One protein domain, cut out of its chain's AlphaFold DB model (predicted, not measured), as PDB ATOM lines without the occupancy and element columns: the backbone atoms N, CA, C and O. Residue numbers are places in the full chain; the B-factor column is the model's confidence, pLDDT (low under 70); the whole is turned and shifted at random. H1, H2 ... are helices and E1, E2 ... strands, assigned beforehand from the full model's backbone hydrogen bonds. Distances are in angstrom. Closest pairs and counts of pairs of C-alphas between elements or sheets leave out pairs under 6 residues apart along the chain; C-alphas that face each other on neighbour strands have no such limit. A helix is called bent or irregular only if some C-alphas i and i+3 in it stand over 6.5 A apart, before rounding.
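This is residues 22 to 105 of the 335 residues of a protein of Stichopus japonicus (UniProt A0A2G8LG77). Two parts are set end to end in a rod: at one end a small two-stranded parallel sheet, E1 and E2, with H1 packed over one face, and at the other end the long helix H4 with the shorter H3 folded against it as a helical hairpin. H1 and H4 meet at their ends near the middle, where the four-residue H2 also lies, and the unnamed loop of residues 22 to 30 lies on the side of the strands away from H1. The printed part has 84 residues, with four named helices and two named strands in the order E1, H1, E2, H2, H3, H4; the class is mostly helix. It is only just loose, close to extended, with a radius of gyration of the C-alphas of 17.4 A and spans of 58 by 26 by 19 A.

E1 is residues 31 to 34, beginning at C-alpha 31 (108.464, 188.498, 118.442), and its neighbour E2 is residues 59 to 62. H1, residues 38 to 52, is 23.8 A long and begins at C-alpha 38 (116.231, 170.503, 121.258); it is irregular, but only just, with C-alphas 39 and 42 7.0 A apart. H2 is residues 65 to 68, and H3, residues 71 to 77, is 9.9 A long. H4, residues 87 to 104, is 26.2 A long and ends at C-alpha 104 (115.651, 165.185, 122.162).

E1 and E2 are parallel, with 13 degrees between their directions; N 60 and O 31 are 2.9 A apart and N 62 and O 33 are 2.8 A apart, both within hydrogen-bond range. E1, H1 and E2 form a strand-helix-strand unit, two parallel neighbour strands with a helix between them in the chain, and its crossover is right-handed. The closest C-alphas of H1 and E2 are those of His 48 and Val 59, 6.6 A apart; for H1 and E1 they are those of Val 44 and Tyr 33, 7.0 A apart. H1 and H4 touch only at their ends, the closest C-alphas being those of Val 38 and Phe 104, 5.4 A apart; they run the same way at a steep tilt of 47 degrees. H2 and H4 only just touch, with 3 pairs of C-alphas within 8 A, the closest those of Val 67 and Ile 103 at 6.7 A. H3 and H4 are a helical hairpin and touch, with H4 using residues 100 to 104 alone; the closest C-alphas are those of Leu 75 and Val 100, 7.0 A apart, and the helices run opposite ways at a steep tilt of 41 degrees. H1 and H3 are apart. In H3 and H4 every O i to N i+4 pair is within hydrogen-bond range; in H1 5 of 11 are, beside 10 of 12 O i to N i+3 pairs, and H2 is too short for an O i to N i+4 pair.

The two C-alphas farthest apart, those of Thr 55 and Lys 84, are 58.4 A apart. The printed part has no cut, and no link between its named elements is long. The mean pLDDT of the printed part is 82.8, and residues 22 to 29, 48 to 51 and 83 are under 70.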
ATOM      1  N   LYS A  22     101.985 190.184 124.192       46.44
ATOM      2  CA  LYS A  22     102.411 190.255 125.591       46.44
ATOM      3  C   LYS A  22     102.916 188.873 125.996       46.44
ATOM      4  O   LYS A  22     102.219 187.882 125.776       46.44
ATOM      5  N   ASN A  23     104.114 188.784 126.563       54.38
ATOM      6  CA  ASN A  23     104.541 187.535 127.197       54.38
ATOM      7  C   ASN A  23     103.706 187.267 128.472       54.38
ATOM      8  O   ASN A  23     102.899 188.103 128.885       54.38
ATOM      9  N   LYS A  24     103.912 186.116 129.126       57.19
ATOM     10  CA  LYS A  24     103.208 185.753 130.377       57.19
ATOM     11  C   LYS A  24     103.372 186.793 131.506       57.19
ATOM     12  O   LYS A  24     102.541 186.831 132.404       57.19
ATOM     13  N   ASN A  25     104.376 187.672 131.411       54.44
ATOM     14  CA  ASN A  25     104.666 188.751 132.362       54.44
ATOM     15  C   ASN A  25     104.172 190.133 131.884       54.44
ATOM     16  O   ASN A  25     104.525 191.151 132.470       54.44
ATOM     17  N   GLY A  26     103.387 190.199 130.804       57.84
ATOM     18  CA  GLY A  26     102.822 191.447 130.290       57.84
ATOM     19  C   GLY A  26     103.784 192.330 129.484       57.84
ATOM     20  O   GLY A  26     103.379 193.426 129.097       57.84
ATOM     21  N   MET A  27     105.014 191.882 129.197       55.78
ATOM     22  CA  MET A  27     105.983 192.649 128.406       55.78
ATOM     23  C   MET A  27     105.613 192.629 126.924       55.78
ATOM     24  O   MET A  27     105.434 191.555 126.344       55.78
ATOM     25  N   SER A  28     105.528 193.812 126.315       65.81
ATOM     26  CA  SER A  28     105.357 193.971 124.871       65.81
ATOM     27  C   SER A  28     106.648 193.592 124.155       65.81
ATOM     28  O   SER A  28     107.681 194.228 124.361       65.81
ATOM     29  N   VAL A  29     106.587 192.566 123.309       66.25
ATOM     30  CA  VAL A  29     107.708 192.147 122.463       66.25
ATOM     31  C   VAL A  29     107.274 192.096 121.010       66.25
ATOM     32  O   VAL A  29     106.100 191.871 120.710       66.25
ATOM     33  N   GLU A  30     108.221 192.325 120.105       70.06
ATOM     34  CA  GLU A  30     107.940 192.277 118.672       70.06
ATOM     35  C   GLU A  30     107.704 190.832 118.229       70.06
ATOM     36  O   GLU A  30     106.729 190.526 117.541       70.06
ATOM     37  N   LEU A  31     108.555 189.924 118.711       75.69
ATOM     38  CA  LEU A  31     108.464 188.498 118.442       75.69
ATOM     39  C   LEU A  31     108.555 187.705 119.747       75.69
ATOM     40  O   LEU A  31     109.373 187.986 120.620       75.69
ATOM     41  N   LEU A  32     107.709 186.685 119.850       82.50
ATOM     42  CA  LEU A  32     107.703 185.713 120.940       82.50
ATOM     43  C   LEU A  32     107.711 184.319 120.327       82.50
ATOM     44  O   LEU A  32     106.814 183.992 119.534       82.50
ATOM     45  N   TYR A  33     108.686 183.523 120.745       85.62
ATOM     46  CA  TYR A  33     108.843 182.124 120.379       85.62
ATOM     47  C   TYR A  33     108.932 181.262 121.637       85.62
ATOM     48  O   TYR A  33     109.491 181.696 122.640       85.62
ATOM     49  N   THR A  34     108.433 180.032 121.563       88.81
ATOM     50  CA  THR A  34     108.639 179.008 122.594       88.81
ATOM     51  C   THR A  34     109.284 177.805 121.922       88.81
ATOM     52  O   THR A  34     108.774 177.321 120.910       88.81
ATOM     53  N   VAL A  35     110.414 177.345 122.453       92.31
ATOM     54  CA  VAL A  35     111.129 176.176 121.933       92.31
ATOM     55  C   VAL A  35     110.520 174.916 122.539       92.31
ATOM     56  O   VAL A  35     110.425 174.818 123.753       92.31
ATOM     57  N   GLN A  36     110.092 173.956 121.721       89.31
ATOM     58  CA  GLN A  36     109.464 172.722 122.220       89.31
ATOM     59  C   GLN A  36     110.395 171.507 122.189       89.31
ATOM     60  O   GLN A  36     110.168 170.545 122.917       89.31
ATOM     61  N   THR A  37     111.434 171.537 121.354       93.50
ATOM     62  CA  THR A  37     112.384 170.433 121.199       93.50
ATOM     63  C   THR A  37     113.807 170.964 121.036       93.50
ATOM     64  O   THR A  37     114.013 172.093 120.584       93.50
ATOM     65  N   VAL A  38     114.807 170.145 121.364       92.88
ATOM     66  CA  VAL A  38     116.231 170.503 121.258       92.88
ATOM     67  C   VAL A  38     116.607 170.853 119.813       92.88
ATOM     68  O   VAL A  38     117.317 171.830 119.578       92.88
ATOM     69  N   ARG A  39     116.055 170.138 118.820       92.62
ATOM     70  CA  ARG A  39     116.287 170.415 117.386       92.62
ATOM     71  C   ARG A  39     115.763 171.780 116.924       92.62
ATOM     72  O   ARG A  39     116.211 172.276 115.890       92.62
ATOM     73  N   ASP A  40     114.844 172.388 117.676       90.94
ATOM     74  CA  ASP A  40     114.250 173.685 117.351       90.94
ATOM     75  C   ASP A  40     115.008 174.867 117.963       90.94
ATOM     76  O   ASP A  40     114.785 175.996 117.525       90.94
ATOM     77  N   ILE A  41     115.932 174.641 118.909       90.25
ATOM     78  CA  ILE A  41     116.707 175.706 119.573       90.25
ATOM     79  C   ILE A  41     117.383 176.603 118.532       90.25
ATOM     80  O   ILE A  41     117.106 177.800 118.452       90.25
ATOM     81  N   ALA A  42     118.249 176.024 117.700       89.06
ATOM     82  CA  ALA A  42     119.005 176.787 116.719       89.06
ATOM     83  C   ALA A  42     118.106 177.422 115.635       89.06
ATOM     84  O   ALA A  42     118.262 178.620 115.389       89.06
ATOM     85  N   PRO A  43     117.126 176.724 115.022       86.81
ATOM     86  CA  PRO A  43     116.168 177.350 114.109       86.81
ATOM     87  C   PRO A  43     115.390 178.521 114.720       86.81
ATOM     88  O   PRO A  43     115.246 179.554 114.069       86.81
ATOM     89  N   VAL A  44     114.893 178.391 115.956       87.19
ATOM     90  CA  VAL A  44     114.143 179.454 116.642       87.19
ATOM     91  C   VAL A  44     115.035 180.647 116.944       87.19
ATOM     92  O   VAL A  44     114.645 181.770 116.633       87.19
ATOM     93  N   LEU A  45     116.242 180.419 117.472       85.19
ATOM     94  CA  LEU A  45     117.203 181.497 117.681       85.19
ATOM     95  C   LEU A  45     117.491 182.199 116.356       85.19
ATOM     96  O   LEU A  45     117.322 183.403 116.265       85.19
ATOM     97  N   ARG A  46     117.763 181.474 115.273       82.38
ATOM     98  CA  ARG A  46     118.032 182.081 113.960       82.38
ATOM     99  C   ARG A  46     116.887 182.936 113.408       82.38
ATOM    100  O   ARG A  46     117.151 183.872 112.651       82.38
ATOM    101  N   ARG A  47     115.631 182.700 113.807       76.00
ATOM    102  CA  ARG A  47     114.502 183.581 113.449       76.00
ATOM    103  C   ARG A  47     114.585 184.974 114.088       76.00
ATOM    104  O   ARG A  47     113.898 185.874 113.613       76.00
ATOM    105  N   HIS A  48     115.465 185.215 115.070       69.19
ATOM    106  CA  HIS A  48     115.748 186.572 115.565       69.19
ATOM    107  C   HIS A  48     116.319 187.496 114.475       69.19
ATOM    108  O   HIS A  48     116.338 188.708 114.652       69.19
ATOM    109  N   SER A  49     116.807 186.961 113.350       64.88
ATOM    110  CA  SER A  49     117.177 187.757 112.167       64.88
ATOM    111  C   SER A  49     116.023 188.608 111.638       64.88
ATOM    112  O   SER A  49     116.245 189.729 111.183       64.88
ATOM    113  N   GLY A  50     114.784 188.133 111.795       64.12
ATOM    114  CA  GLY A  50     113.586 188.929 111.543       64.12
ATOM    115  C   GLY A  50     113.527 190.188 112.411       64.12
ATOM    116  O   GLY A  50     113.139 191.235 111.920       64.12
ATOM    117  N   ALA A  51     114.022 190.140 113.651       68.12
ATOM    118  CA  ALA A  51     114.110 191.314 114.522       68.12
ATOM    119  C   ALA A  51     115.317 192.220 114.248       68.12
ATOM    120  O   ALA A  51     115.465 193.253 114.888       68.12
ATOM    121  N   GLN A  52     116.205 191.841 113.327       74.38
ATOM    122  CA  GLN A  52     117.204 192.752 112.758       74.38
ATOM    123  C   GLN A  52     116.732 193.353 111.426       74.38
ATOM    124  O   GLN A  52     117.332 194.315 110.940       74.38
ATOM    125  N   SER A  53     115.684 192.774 110.837       75.88
ATOM    126  CA  SER A  53     115.056 193.241 109.602       75.88
ATOM    127  C   SER A  53     114.136 194.428 109.904       75.88
ATOM    128  O   SER A  53     113.719 194.631 111.042       75.88
ATOM    129  N   ASP A  54     113.853 195.257 108.899       80.56
ATOM    130  CA  ASP A  54     113.064 196.487 109.061       80.56
ATOM    131  C   ASP A  54     113.548 197.380 110.230       80.56
ATOM    132  O   ASP A  54     114.674 197.891 110.216       80.56
ATOM    133  N   THR A  55     112.680 197.638 111.217       82.56
ATOM    134  CA  THR A  55     112.980 198.387 112.441       82.56
ATOM    135  C   THR A  55     113.252 197.397 113.567       82.56
ATOM    136  O   THR A  55     112.302 196.764 114.009       82.56
ATOM    137  N   PRO A  56     114.497 197.291 114.060       83.38
ATOM    138  CA  PRO A  56     114.824 196.302 115.070       83.38
ATOM    139  C   PRO A  56     114.058 196.480 116.377       83.38
ATOM    140  O   PRO A  56     113.847 197.610 116.836       83.38
ATOM    141  N   GLY A  57     113.731 195.359 117.010       82.94
ATOM    142  CA  GLY A  57     113.009 195.323 118.273       82.94
ATOM    143  C   GLY A  57     113.305 194.077 119.109       82.94
ATOM    144  O   GLY A  57     114.076 193.197 118.714       82.94
ATOM    145  N   PRO A  58     112.753 194.015 120.333       84.38
ATOM    146  CA  PRO A  58     113.043 192.935 121.265       84.38
ATOM    147  C   PRO A  58     112.367 191.623 120.847       84.38
ATOM    148  O   PRO A  58     111.175 191.587 120.528       84.38
ATOM    149  N   VAL A  59     113.123 190.526 120.947       84.50
ATOM    150  CA  VAL A  59     112.638 189.149 120.778       84.50
ATOM    151  C   VAL A  59     112.678 188.437 122.118       84.50
ATOM    152  O   VAL A  59     113.700 188.450 122.799       84.50
ATOM    153  N   PHE A  60     111.585 187.770 122.470       86.56
ATOM    154  CA  PHE A  60     111.550 186.867 123.611       86.56
ATOM    155  C   PHE A  60     111.515 185.421 123.132       86.56
ATOM    156  O   PHE A  60     110.664 185.042 122.325       86.56
ATOM    157  N   VAL A  61     112.424 184.607 123.659       89.38
ATOM    158  CA  VAL A  61     112.454 183.166 123.405       89.38
ATOM    159  C   VAL A  61     112.291 182.447 124.735       89.38
ATOM    160  O   VAL A  61     113.121 182.576 125.630       89.38
ATOM    161  N   GLU A  62     111.192 181.717 124.873       90.94
ATOM    162  CA  GLU A  62     110.909 180.871 126.025       90.94
ATOM    163  C   GLU A  62     111.537 179.492 125.812       90.94
ATOM    164  O   GLU A  62     111.265 178.822 124.812       90.94
ATOM    165  N   PHE A  63     112.342 179.062 126.780       92.88
ATOM    166  CA  PHE A  63     112.894 177.715 126.850       92.88
ATOM    167  C   PHE A  63     112.245 176.971 128.022       92.88
ATOM    168  O   PHE A  63     112.511 177.319 129.176       92.88
ATOM    169  N   PRO A  64     111.383 175.973 127.761       91.19
ATOM    170  CA  PRO A  64     110.928 175.042 128.780       91.19
ATOM    171  C   PRO A  64     112.114 174.325 129.418       91.19
ATOM    172  O   PRO A  64     113.111 174.043 128.750       91.19
ATOM    173  N   ILE A  65     111.979 174.004 130.703       90.00
ATOM    174  CA  ILE A  65     113.061 173.407 131.489       90.00
ATOM    175  C   ILE A  65     113.570 172.104 130.856       90.00
ATOM    176  O   ILE A  65     114.774 171.911 130.737       90.00
ATOM    177  N   ASP A  66     112.669 171.282 130.320       91.12
ATOM    178  CA  ASP A  66     112.997 169.978 129.733       91.12
ATOM    179  C   ASP A  66     113.869 170.066 128.469       91.12
ATOM    180  O   ASP A  66     114.503 169.093 128.081       91.12
ATOM    181  N   VAL A  67     113.933 171.234 127.821       92.38
ATOM    182  CA  VAL A  67     114.794 171.473 126.649       92.38
ATOM    183  C   VAL A  67     116.211 171.905 127.067       92.38
ATOM    184  O   VAL A  67     117.130 171.881 126.251       92.38
ATOM    185  N   LEU A  68     116.402 172.311 128.328       91.56
ATOM    186  CA  LEU A  68     117.665 172.845 128.851       91.56
ATOM    187  C   LEU A  68     118.507 171.813 129.610       91.56
ATOM    188  O   LEU A  68     119.717 171.999 129.735       91.56
ATOM    189  N   TYR A  69     117.886 170.751 130.126       90.81
ATOM    190  CA  TYR A  69     118.579 169.671 130.832       90.81
ATOM    191  C   TYR A  69     118.923 168.514 129.891       90.81
ATOM    192  O   TYR A  69     118.335 168.356 128.822       90.81
ATOM    193  N   ASP A  70     119.888 167.685 130.284       90.38
ATOM    194  CA  ASP A  70     120.194 166.461 129.553       90.38
ATOM    195  C   ASP A  70     119.070 165.422 129.685       90.38
ATOM    196  O   ASP A  70     118.258 165.436 130.615       90.38
ATOM    197  N   TYR A  71     119.072 164.479 128.746       89.69
ATOM    198  CA  TYR A  71     118.060 163.436 128.639       89.69
ATOM    199  C   TYR A  71     117.847 162.655 129.946       89.69
ATOM    200  O   TYR A  71     116.706 162.331 130.274       89.69
ATOM    201  N   GLN A  72     118.910 162.357 130.706       88.69
ATOM    202  CA  GLN A  72     118.792 161.551 131.926       88.69
ATOM    203  C   GLN A  72     118.084 162.329 133.033       88.69
ATOM    204  O   GLN A  72     117.197 161.791 133.694       88.69
ATOM    205  N   ASN A  73     118.423 163.608 133.201       89.75
ATOM    206  CA  ASN A  73     117.773 164.474 134.183       89.75
ATOM    207  C   ASN A  73     116.283 164.681 133.886       89.75
ATOM    208  O   ASN A  73     115.458 164.580 134.796       89.75
ATOM    209  N   VAL A  74     115.918 164.883 132.617       90.06
ATOM    210  CA  VAL A  74     114.505 164.991 132.211       90.06
ATOM    211  C   VAL A  74     113.768 163.675 132.445       90.06
ATOM    212  O   VAL A  74     112.674 163.665 133.007       90.06
ATOM    213  N   LEU A  75     114.383 162.545 132.085       87.56
ATOM    214  CA  LEU A  75     113.791 161.223 132.277       87.56
ATOM    215  C   LEU A  75     113.555 160.888 133.761       87.56
ATOM    216  O   LEU A  75     112.541 160.278 134.099       87.56
ATOM    217  N   MET A  76     114.459 161.298 134.654       86.44
ATOM    218  CA  MET A  76     114.251 161.170 136.099       86.44
ATOM    219  C   MET A  76     113.118 162.081 136.594       86.44
ATOM    220  O   MET A  76     112.309 161.656 137.418       86.44
ATOM    221  N   GLY A  77     113.034 163.308 136.074       83.81
ATOM    222  CA  GLY A  77     112.037 164.303 136.472       83.81
ATOM    223  C   GLY A  77     110.594 163.950 136.097       83.81
ATOM    224  O   GLY A  77     109.676 164.289 136.840       83.81
ATOM    225  N   VAL A  78     110.375 163.228 134.990       84.81
ATOM    226  CA  VAL A  78     109.019 162.844 134.539       84.81
ATOM    227  C   VAL A  78     108.370 161.721 135.360       84.81
ATOM    228  O   VAL A  78     107.176 161.482 135.199       84.81
ATOM    229  N   GLY A  79     109.123 161.038 136.233       79.06
ATOM    230  CA  GLY A  79     108.575 160.112 137.231       79.06
ATOM    231  C   GLY A  79     107.751 158.953 136.650       79.06
ATOM    232  O   GLY A  79     106.550 158.860 136.894       79.06
ATOM    233  N   LEU A  80     108.385 158.054 135.888       82.25
ATOM    234  CA  LEU A  80     107.709 156.895 135.288       82.25
ATOM    235  C   LEU A  80     107.047 155.984 136.341       82.25
ATOM    236  O   LEU A  80     107.633 155.667 137.378       82.25
ATOM    237  N   ASN A  81     105.844 155.496 136.032       79.31
ATOM    238  CA  ASN A  81     105.101 154.564 136.881       79.31
ATOM    239  C   ASN A  81     105.746 153.170 136.902       79.31
ATOM    240  O   ASN A  81     106.473 152.785 135.982       79.31
ATOM    241  N   SER A  82     105.415 152.369 137.920       74.56
ATOM    242  CA  SER A  82     105.933 151.002 138.062       74.56
ATOM    243  C   SER A  82     105.671 150.142 136.809       74.56
ATOM    244  O   SER A  82     104.536 150.095 136.325       74.56
ATOM    245  N   PRO A  83     106.664 149.367 136.321       67.31
ATOM    246  CA  PRO A  83     106.499 148.453 135.183       67.31
ATOM    247  C   PRO A  83     105.423 147.373 135.395       67.31
ATOM    248  O   PRO A  83     104.927 146.787 134.432       67.31
ATOM    249  N   LYS A  84     105.067 147.102 136.658       73.00
ATOM    250  CA  LYS A  84     104.016 146.157 137.068       73.00
ATOM    251  C   LYS A  84     102.627 146.806 137.196       73.00
ATOM    252  O   LYS A  84     101.718 146.166 137.714       73.00
ATOM    253  N   GLY A  85     102.476 148.061 136.772       73.00
ATOM    254  CA  GLY A  85     101.215 148.797 136.813       73.00
ATOM    255  C   GLY A  85     100.152 148.259 135.851       73.00
ATOM    256  O   GLY A  85     100.408 147.401 134.999       73.00
ATOM    257  N   ASP A  86      98.946 148.798 136.006       84.06
ATOM    258  CA  ASP A  86      97.798 148.514 135.151       84.06
ATOM    259  C   ASP A  86      98.013 148.986 133.697       84.06
ATOM    260  O   ASP A  86      99.015 149.619 133.345       84.06
ATOM    261  N   LEU A  87      97.073 148.643 132.808       86.12
ATOM    262  CA  LEU A  87      97.164 148.994 131.387       86.12
ATOM    263  C   LEU A  87      97.305 150.513 131.181       86.12
ATOM    264  O   LEU A  87      98.078 150.941 130.325       86.12
ATOM    265  N   MET A  88      96.630 151.315 132.009       85.19
ATOM    266  CA  MET A  88      96.722 152.775 131.976       85.19
ATOM    267  C   MET A  88      98.128 153.267 132.321       85.19
ATOM    268  O   MET A  88      98.670 154.094 131.593       85.19
ATOM    269  N   SER A  89      98.767 152.711 133.353       85.50
ATOM    270  CA  SER A  89     100.148 153.046 133.724       85.50
ATOM    271  C   SER A  89     101.138 152.772 132.590       85.50
ATOM    272  O   SER A  89     102.055 153.559 132.356       85.50
ATOM    273  N   LYS A  90     100.942 151.677 131.844       86.44
ATOM    274  CA  LYS A  90     101.776 151.338 130.680       86.44
ATOM    275  C   LYS A  90     101.576 152.313 129.521       86.44
ATOM    276  O   LYS A  90     102.559 152.706 128.900       86.44
ATOM    277  N   ILE A  91     100.332 152.718 129.256       88.81
ATOM    278  CA  ILE A  91     100.010 153.730 128.238       88.81
ATOM    279  C   ILE A  91     100.631 155.080 128.614       88.81
ATOM    280  O   ILE A  91     101.273 155.706 127.774       88.81
ATOM    281  N   VAL A  92     100.507 155.498 129.877       87.44
ATOM    282  CA  VAL A  92     101.117 156.737 130.386       87.44
ATOM    283  C   VAL A  92     102.637 156.689 130.237       87.44
ATOM    284  O   VAL A  92     103.213 157.609 129.668       87.44
ATOM    285  N   ASN A  93     103.289 155.599 130.649       89.69
ATOM    286  CA  ASN A  93     104.737 155.446 130.491       89.69
ATOM    287  C   ASN A  93     105.172 155.488 129.019       89.69
ATOM    288  O   ASN A  93     106.176 156.120 128.700       89.69
ATOM    289  N   MET A  94     104.422 154.841 128.121       90.75
ATOM    290  CA  MET A  94     104.693 154.874 126.681       90.75
ATOM    291  C   MET A  94     104.587 156.299 126.127       90.75
ATOM    292  O   MET A  94     105.485 156.743 125.414       90.75
ATOM    293  N   TYR A  95     103.524 157.027 126.482       91.38
ATOM    294  CA  TYR A  95     103.338 158.421 126.084       91.38
ATOM    295  C   TYR A  95     104.470 159.310 126.606       91.38
ATOM    296  O   TYR A  95     105.082 160.034 125.825       91.38
ATOM    297  N   THR A  96     104.799 159.215 127.898       90.06
ATOM    298  CA  THR A  96     105.871 159.998 128.523       90.06
ATOM    299  C   THR A  96     107.217 159.723 127.858       90.06
ATOM    300  O   THR A  96     107.924 160.661 127.500       90.06
ATOM    301  N   MET A  97     107.547 158.453 127.606       91.00
ATOM    302  CA  MET A  97     108.771 158.082 126.891       91.00
ATOM    303  C   MET A  97     108.794 158.620 125.460       91.00
ATOM    304  O   MET A  97     109.820 159.123 125.012       91.00
ATOM    305  N   SER A  98     107.669 158.564 124.743       92.25
ATOM    306  CA  SER A  98     107.567 159.136 123.399       92.25
ATOM    307  C   SER A  98     107.706 160.660 123.414       92.25
ATOM    308  O   SER A  98     108.319 161.225 122.510       92.25
ATOM    309  N   HIS A  99     107.148 161.329 124.424       91.31
ATOM    310  CA  HIS A  99     107.240 162.774 124.591       91.31
ATOM    311  C   HIS A  99     108.685 163.206 124.863       91.31
ATOM    312  O   HIS A  99     109.219 164.019 124.112       91.31
ATOM    313  N   VAL A 100     109.344 162.600 125.859       92.56
ATOM    314  CA  VAL A 100     110.764 162.851 126.160       92.56
ATOM    315  C   VAL A 100     111.632 162.505 124.950       92.56
ATOM    316  O   VAL A 100     112.472 163.302 124.544       92.56
ATOM    317  N   GLY A 101     111.380 161.372 124.291       93.38
ATOM    318  CA  GLY A 101     112.057 161.006 123.048       93.38
ATOM    319  C   GLY A 101     111.936 162.090 121.974       93.38
ATOM    320  O   GLY A 101     112.935 162.461 121.363       93.38
ATOM    321  N   ASN A 102     110.746 162.666 121.784       94.12
ATOM    322  CA  ASN A 102     110.535 163.747 120.823       94.12
ATOM    323  C   ASN A 102     111.265 165.050 121.196       94.12
ATOM    324  O   ASN A 102     111.735 165.730 120.281       94.12
ATOM    325  N   ILE A 103     111.389 165.385 122.489       94.44
ATOM    326  CA  ILE A 103     112.144 166.565 122.953       94.44
ATOM    327  C   ILE A 103     113.587 166.508 122.438       94.44
ATOM    328  O   ILE A 103     114.087 167.501 121.914       94.44
ATOM    329  N   PHE A 104     114.237 165.345 122.524       95.00
ATOM    330  CA  PHE A 104     115.651 165.185 122.162       95.00
ATOM    331  C   PHE A 104     115.886 164.684 120.728       95.00
ATOM    332  O   PHE A 104     117.007 164.769 120.222       95.00
ATOM    333  N   ALA A 105     114.853 164.180 120.048       93.81
ATOM    334  CA  ALA A 105     114.970 163.619 118.704       93.81
ATOM    335  C   ALA A 105     115.560 164.632 117.706       93.81
ATOM    336  O   ALA A 105     115.047 165.744 117.547       93.81
TER     337      ALA A 105